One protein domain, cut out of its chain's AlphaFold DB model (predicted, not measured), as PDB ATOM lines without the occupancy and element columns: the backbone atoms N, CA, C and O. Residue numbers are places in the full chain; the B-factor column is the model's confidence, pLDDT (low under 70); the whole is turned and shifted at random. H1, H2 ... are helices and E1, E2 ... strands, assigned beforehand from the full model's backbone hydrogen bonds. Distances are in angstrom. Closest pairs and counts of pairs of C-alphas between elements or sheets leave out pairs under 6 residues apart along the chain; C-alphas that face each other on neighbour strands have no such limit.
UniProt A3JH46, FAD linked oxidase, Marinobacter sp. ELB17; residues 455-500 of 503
ATOM      1  N   ALA A 455     -33.205 -13.096 -34.466       79.56
ATOM      2  CA  ALA A 455     -31.793 -13.046 -34.061       79.56
ATOM      3  C   ALA A 455     -31.270 -11.623 -33.738       79.56
ATOM      4  O   ALA A 455     -30.859 -11.410 -32.603       79.56
ATOM      5  N   PRO A 456     -31.416 -10.597 -34.609       81.12
ATOM      6  CA  PRO A 456     -30.951  -9.244 -34.277       81.12
ATOM      7  C   PRO A 456     -31.681  -8.601 -33.090       81.12
ATOM      8  O   PRO A 456     -31.192  -7.634 -32.510       81.12
ATOM      9  N   ARG A 457     -32.898  -9.061 -32.770       82.38
ATOM     10  CA  ARG A 457     -33.667  -8.556 -31.629       82.38
ATOM     11  C   ARG A 457     -33.249  -9.244 -30.336       82.38
ATOM     12  O   ARG A 457     -33.201  -8.574 -29.313       82.38
ATOM     13  N   LEU A 458     -32.911 -10.528 -30.396       83.12
ATOM     14  CA  LEU A 458     -32.323 -11.261 -29.279       83.12
ATOM     15  C   LEU A 458     -30.960 -10.682 -28.899       83.12
ATOM     16  O   LEU A 458     -30.759 -10.382 -27.727       83.12
ATOM     17  N   ASP A 459     -30.109 -10.386 -29.888       83.31
ATOM     18  CA  ASP A 459     -28.811  -9.737 -29.662       83.31
ATOM     19  C   ASP A 459     -28.976  -8.392 -28.932       83.31
ATOM     20  O   ASP A 459     -28.281  -8.111 -27.960       83.31
ATOM     21  N   LYS A 460     -29.964  -7.580 -29.338       85.50
ATOM     22  CA  LYS A 460     -30.299  -6.308 -28.665       85.50
ATOM     23  C   LYS A 460     -30.831  -6.479 -27.242       85.50
ATOM     24  O   LYS A 460     -30.687  -5.568 -26.438       85.50
ATOM     25  N   LEU A 461     -31.494  -7.597 -26.955       84.88
ATOM     26  CA  LEU A 461     -32.065  -7.906 -25.643       84.88
ATOM     27  C   LEU A 461     -31.081  -8.670 -24.740       84.88
ATOM     28  O   LEU A 461     -31.459  -9.050 -23.633       84.88
ATOM     29  N   GLY A 462     -29.856  -8.936 -25.210       83.62
ATOM     30  CA  GLY A 462     -28.882  -9.765 -24.498       83.62
ATOM     31  C   GLY A 462     -29.328 -11.221 -24.326       83.62
ATOM     32  O   GLY A 462     -28.833 -11.917 -23.444       83.62
ATOM     33  N   VAL A 463     -30.289 -11.682 -25.133       83.94
ATOM     34  CA  VAL A 463     -30.802 -13.055 -25.098       83.94
ATOM     35  C   VAL A 463     -29.990 -13.888 -26.072       83.94
ATOM     36  O   VAL A 463     -29.846 -13.534 -27.240       83.94
ATOM     37  N   GLN A 464     -29.467 -15.010 -25.602       81.94
ATOM     38  CA  GLN A 464     -28.602 -15.864 -26.400       81.94
ATOM     39  C   GLN A 464     -29.328 -17.136 -26.837       81.94
ATOM     40  O   GLN A 464     -30.251 -17.614 -26.175       81.94
ATOM     41  N   TRP A 465     -28.868 -17.720 -27.942       82.62
ATOM     42  CA  TRP A 465     -29.237 -19.081 -28.320       82.62
ATOM     43  C   TRP A 465     -28.653 -20.074 -27.317       82.62
ATOM     44  O   TRP A 465     -27.452 -20.030 -27.026       82.62
ATOM     45  N   ALA A 466     -29.497 -20.963 -26.806       81.94
ATOM     46  CA  ALA A 466     -29.089 -22.067 -25.958       81.94
ATOM     47  C   ALA A 466     -28.577 -23.211 -26.840       81.94
ATOM     48  O   ALA A 466     -29.316 -23.796 -27.628       81.94
ATOM     49  N   SER A 467     -27.293 -23.521 -26.696       81.88
ATOM     50  CA  SER A 467     -26.655 -24.708 -27.262       81.88
ATOM     51  C   SER A 467     -26.201 -25.622 -26.123       81.88
ATOM     52  O   SER A 467     -25.923 -25.120 -25.030       81.88
ATOM     53  N   PRO A 468     -26.058 -26.942 -26.351       82.25
ATOM     54  CA  PRO A 468     -25.526 -27.851 -25.336       82.25
ATOM     55  C   PRO A 468     -24.196 -27.368 -24.740       82.25
ATOM     56  O   PRO A 468     -24.038 -27.378 -23.525       82.25
ATOM     57  N   SER A 469     -23.284 -26.854 -25.574       84.69
ATOM     58  CA  SER A 469     -22.009 -26.273 -25.129       84.69
ATOM     59  C   SER A 469     -22.192 -25.115 -24.143       84.69
ATOM     60  O   SER A 469     -21.632 -25.145 -23.053       84.69
ATOM     61  N   ARG A 470     -23.048 -24.141 -24.468       80.19
ATOM     62  CA  ARG A 470     -23.304 -22.975 -23.607       80.19
ATOM     63  C   ARG A 470     -24.022 -23.342 -22.317       80.19
ATOM     64  O   ARG A 470     -23.734 -22.773 -21.276       80.19
ATOM     65  N   LEU A 471     -24.954 -24.293 -22.371       83.38
ATOM     66  CA  LEU A 471     -25.665 -24.760 -21.179       83.38
ATOM     67  C   LEU A 471     -24.725 -25.473 -20.196       83.38
ATOM     68  O   LEU A 471     -24.914 -25.370 -18.983       83.38
ATOM     69  N   LEU A 472     -23.706 -26.170 -20.708       85.75
ATOM     70  CA  LEU A 472     -22.678 -26.812 -19.888       85.75
ATOM     71  C   LEU A 472     -21.745 -25.795 -19.220       85.75
ATOM     72  O   LEU A 472     -21.369 -26.012 -18.069       85.75
ATOM     73  N   GLU A 473     -21.441 -24.686 -19.898       86.75
ATOM     74  CA  GLU A 473     -20.608 -23.584 -19.386       86.75
ATOM     75  C   GLU A 473     -21.259 -22.801 -18.228       86.75
ATOM     76  O   GLU A 473     -20.556 -22.124 -17.482       86.75
ATOM     77  N   LEU A 474     -22.580 -22.921 -18.023       84.19
ATOM     78  CA  LEU A 474     -23.282 -22.246 -16.927       84.19
ATOM     79  C   LEU A 474     -22.881 -22.805 -15.556       84.19
ATOM     80  O   LEU A 474     -23.061 -23.997 -15.273       84.19
ATOM     81  N   THR A 475     -22.473 -21.915 -14.656       87.62
ATOM     82  CA  THR A 475     -22.267 -22.204 -13.232       87.62
ATOM     83  C   THR A 475     -23.580 -22.578 -12.532       87.62
ATOM     84  O   THR A 475     -24.683 -22.266 -12.989       87.62
ATOM     85  N   GLN A 476     -23.492 -23.216 -11.361       84.50
ATOM     86  CA  GLN A 476     -24.678 -23.610 -10.587       84.50
ATOM     87  C   GLN A 476     -25.563 -22.407 -10.198       84.50
ATOM     88  O   GLN A 476     -26.791 -22.521 -10.184       84.50
ATOM     89  N   ALA A 477     -24.955 -21.247  -9.927       83.50
ATOM     90  CA  ALA A 477     -25.667 -20.009  -9.619       83.50
ATOM     91  C   ALA A 477     -26.372 -19.413 -10.851       83.50
ATOM     92  O   ALA A 477     -27.486 -18.897 -10.740       83.50
ATOM     93  N   GLU A 478     -25.760 -19.507 -12.032       82.94
ATOM     94  CA  GLU A 478     -26.374 -19.066 -13.287       82.94
ATOM     95  C   GLU A 478     -27.542 -19.970 -13.664       82.94
ATOM     96  O   GLU A 478     -28.625 -19.461 -13.942       82.94
ATOM     97  N   ARG A 479     -27.389 -21.298 -13.571       82.69
ATOM     98  CA  ARG A 479     -28.462 -22.266 -13.870       82.69
ATOM     99  C   ARG A 479     -29.736 -22.001 -13.069       82.69
ATOM    100  O   ARG A 479     -30.818 -22.010 -13.641       82.69
ATOM    101  N   ARG A 480     -29.618 -21.686 -11.772       82.50
ATOM    102  CA  ARG A 480     -30.772 -21.366 -10.903       82.50
ATOM    103  C   ARG A 480     -31.519 -20.094 -11.302       82.50
ATOM    104  O   ARG A 480     -32.684 -19.944 -10.962       82.50
ATOM    105  N   ARG A 481     -30.846 -19.173 -11.989       82.50
ATOM    106  CA  ARG A 481     -31.411 -17.897 -12.448       82.50
ATOM    107  C   ARG A 481     -31.800 -17.929 -13.926       82.50
ATOM    108  O   ARG A 481     -32.379 -16.984 -14.436       82.50
ATOM    109  N   SER A 482     -31.475 -19.002 -14.626       81.25
ATOM    110  CA  SER A 482     -31.633 -19.122 -16.066       81.25
ATOM    111  C   SER A 482     -33.040 -19.557 -16.440       81.25
ATOM    112  O   SER A 482     -33.532 -20.555 -15.925       81.25
ATOM    113  N   VAL A 483     -33.656 -18.870 -17.404       81.25
ATOM    114  CA  VAL A 483     -34.885 -19.346 -18.052       81.25
ATOM    115  C   VAL A 483     -34.543 -19.780 -19.469       81.25
ATOM    116  O   VAL A 483     -33.979 -18.995 -20.233       81.25
ATOM    117  N   VAL A 484     -34.875 -21.027 -19.804       80.88
ATOM    118  CA  VAL A 484     -34.741 -21.576 -21.156       80.88
ATOM    119  C   VAL A 484     -36.128 -21.663 -21.781       80.88
ATOM    120  O   VAL A 484     -36.989 -22.391 -21.296       80.88
ATOM    121  N   ILE A 485     -36.347 -20.915 -22.858       75.56
ATOM    122  CA  ILE A 485     -37.598 -20.930 -23.617       75.56
ATOM    123  C   ILE A 485     -37.394 -21.834 -24.826       75.56
ATOM    124  O   ILE A 485     -36.654 -21.472 -25.736       75.56
ATOM    125  N   ALA A 486     -38.054 -22.989 -24.845       68.38
ATOM    126  CA  ALA A 486     -38.099 -23.864 -26.009       68.38
ATOM    127  C   ALA A 486     -39.354 -23.549 -26.837       68.38
ATOM    128  O   ALA A 486     -40.475 -23.727 -26.361       68.38
ATOM    129  N   ALA A 487     -39.181 -23.072 -28.071       58.56
ATOM    130  CA  ALA A 487     -40.299 -22.931 -28.999       58.56
ATOM    131  C   ALA A 487     -40.648 -24.310 -29.580       58.56
ATOM    132  O   ALA A 487     -39.837 -24.926 -30.268       58.56
ATOM    133  N   GLY A 488     -41.847 -24.814 -29.285       47.03
ATOM    134  CA  GLY A 488     -42.319 -26.093 -29.811       47.03
ATOM    135  C   GLY A 488     -42.711 -25.997 -31.286       47.03
ATOM    136  O   GLY A 488     -43.833 -25.611 -31.594       47.03
ATOM    137  N   ALA A 489     -41.812 -26.383 -32.190       40.16
ATOM    138  CA  ALA A 489     -42.134 -26.827 -33.546       40.16
ATOM    139  C   ALA A 489     -41.082 -27.863 -33.973       40.16
ATOM    140  O   ALA A 489     -39.896 -27.674 -33.722       40.16
ATOM    141  N   GLY A 490     -41.538 -28.995 -34.517       38.34
ATOM    142  CA  GLY A 490     -40.720 -30.180 -34.781       38.34
ATOM    143  C   GLY A 490     -39.563 -29.955 -35.758       38.34
ATOM    144  O   GLY A 490     -39.656 -29.125 -36.654       38.34
ATOM    145  N   GLY A 491     -38.509 -30.751 -35.569       33.78
ATOM    146  CA  GLY A 491     -37.238 -30.695 -36.291       33.78
ATOM    147  C   GLY A 491     -36.087 -30.439 -35.315       33.78
ATOM    148  O   GLY A 491     -36.237 -29.643 -34.393       33.78
ATOM    149  N   ASP A 492     -34.947 -31.111 -35.496       36.12
ATOM    150  CA  ASP A 492     -33.741 -31.062 -34.638       36.12
ATOM    151  C   ASP A 492     -33.163 -29.653 -34.374       36.12
ATOM    152  O   ASP A 492     -32.208 -29.483 -33.618       36.12
ATOM    153  N   SER A 493     -33.749 -28.602 -34.937       38.00
ATOM    154  CA  SER A 493     -33.477 -27.212 -34.592       38.00
ATOM    155  C   SER A 493     -34.302 -26.750 -33.388       38.00
ATOM    156  O   SER A 493     -35.020 -25.752 -33.479       38.00
ATOM    157  N   GLY A 494     -34.185 -27.456 -32.258       42.44
ATOM    158  CA  GLY A 494     -34.673 -27.012 -30.953       42.44
ATOM    159  C   GLY A 494     -34.063 -25.657 -30.603       42.44
ATOM    160  O   GLY A 494     -33.000 -25.559 -29.996       42.44
ATOM    161  N   GLN A 495     -34.716 -24.593 -31.051       50.88
ATOM    162  CA  GLN A 495     -34.294 -23.223 -30.852       50.88
ATOM    163  C   GLN A 495     -34.705 -22.819 -29.441       50.88
ATOM    164  O   GLN A 495     -35.784 -22.281 -29.197       50.88
ATOM    165  N   ALA A 496     -33.837 -23.162 -28.496       53.50
ATOM    166  CA  ALA A 496     -33.960 -22.754 -27.117       53.50
ATOM    167  C   ALA A 496     -33.316 -21.369 -26.939       53.50
ATOM    168  O   ALA A 496     -32.222 -21.099 -27.438       53.50
ATOM    169  N   LEU A 497     -34.014 -20.466 -26.259       56.81
ATOM    170  CA  LEU A 497     -33.540 -19.120 -25.945       56.81
ATOM    171  C   LEU A 497     -33.236 -19.030 -24.463       56.81
ATOM    172  O   LEU A 497     -34.024 -19.501 -23.648       56.81
ATOM    173  N   TRP A 498     -32.119 -18.406 -24.114       60.12
ATOM    174  CA  TRP A 498     -31.686 -18.268 -22.736       60.12
ATOM    175  C   TRP A 498     -31.380 -16.811 -22.392       60.12
ATOM    176  O   TRP A 498     -30.705 -16.106 -23.148       60.12
ATOM    177  N   ARG A 499     -31.874 -16.365 -21.233       58.28
ATOM    178  CA  ARG A 499     -31.547 -15.060 -20.650       58.28
ATOM    179  C   ARG A 499     -31.055 -15.234 -19.217       58.28
ATOM    180  O   ARG A 499     -31.712 -15.887 -18.408       58.28
ATOM    181  N   HIS A 500     -29.939 -14.584 -18.902       58.53
ATOM    182  CA  HIS A 500     -29.479 -14.389 -17.533       58.53
ATOM    183  C   HIS A 500     -30.176 -13.150 -16.929       58.53
ATOM    184  O   HIS A 500     -30.070 -12.070 -17.507       58.53
TER     185      HIS A 500
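Overview. This is residues 455 to 500 of the 503 residues of the protein "FAD linked oxidase" of Marinobacter sp. ELB17 (UniProt A3JH46). A small sheet of three short antiparallel strands makes the middle, and three short helices are set singly round it: H1 beyond the start of E1, then H2 and H3 strung one after the other between the end of E1 and the start of E2. H3 lies toward one end of the longest axis, and the turn of the hairpin E2 and E3, residues 487 to 495, makes the other. The printed part has 46 residues, with three named helices and three named strands in the order H1 E1 H2 H3 E2 E3; the sheet's order is E1 - E3 - E2, and the class is mixed, helices and strands. The whole is only just compact, close to loose, with a radius of gyration of the C-alphas of 11.0 A and spans of 30 by 24 by 15 A.

Arrangement. Start at the inner strand E3, residues 496 to 499. On one side its antiparallel neighbour is E1, residues 464 to 466, at 132 degrees between directions; look for N 466 and O 496, 2.8 A apart and within hydrogen-bond range. On the other side is E2, residues 483 to 486, antiparallel at 159 degrees, where N 485 and O 497 are 2.8 A apart, also within hydrogen-bond range; E2 and E3 form a hairpin. H1, residues 455 to 460, only grazes the sheet with residues 455 to 459; its closest C-alphas to E1 are those of Leu 458 and Gln 464, 6.6 A apart. H2, residues 468 to 473, is only just on the sheet, with 5 pairs of C-alphas within 10 A, and only grazes it with residues 470 to 471. H3, residues 476 to 481, is not on the sheet, and H2 and H3 are only just apart, their closest C-alphas 8.2 A from each other. E1, H2 H3, E2 make a split strand-helix-strand unit, two strands running the same way with E3 between them, and its crossover is right-handed. In H1 and H2 every O i to N i+4 pair is within hydrogen-bond range; in H3, 1 of 2 is.

Along the chain. Find C-alpha 496 at (-33.960, -22.754, -27.117); from there E3 runs 10.3 A to C-alpha 499 at (-31.547, -15.060, -20.650). E2 is 9.7 A long and E1 6.2 A. Find C-alpha 455 at (-31.793, -13.046, -34.061), where H1 begins its 8.8 A. H2 is 8.8 A long and H3 9.0 A.

Size, cuts and confidence. Look to Ala 477 and Gly 490 for the two C-alphas farthest apart, 31.0 A. The printed part has no cut, and no link is long; the link from E2 to E3, nine residues, is short, and the others are tight. The mean pLDDT of the printed part is 71.9, and residues 486 to 500 are under 70.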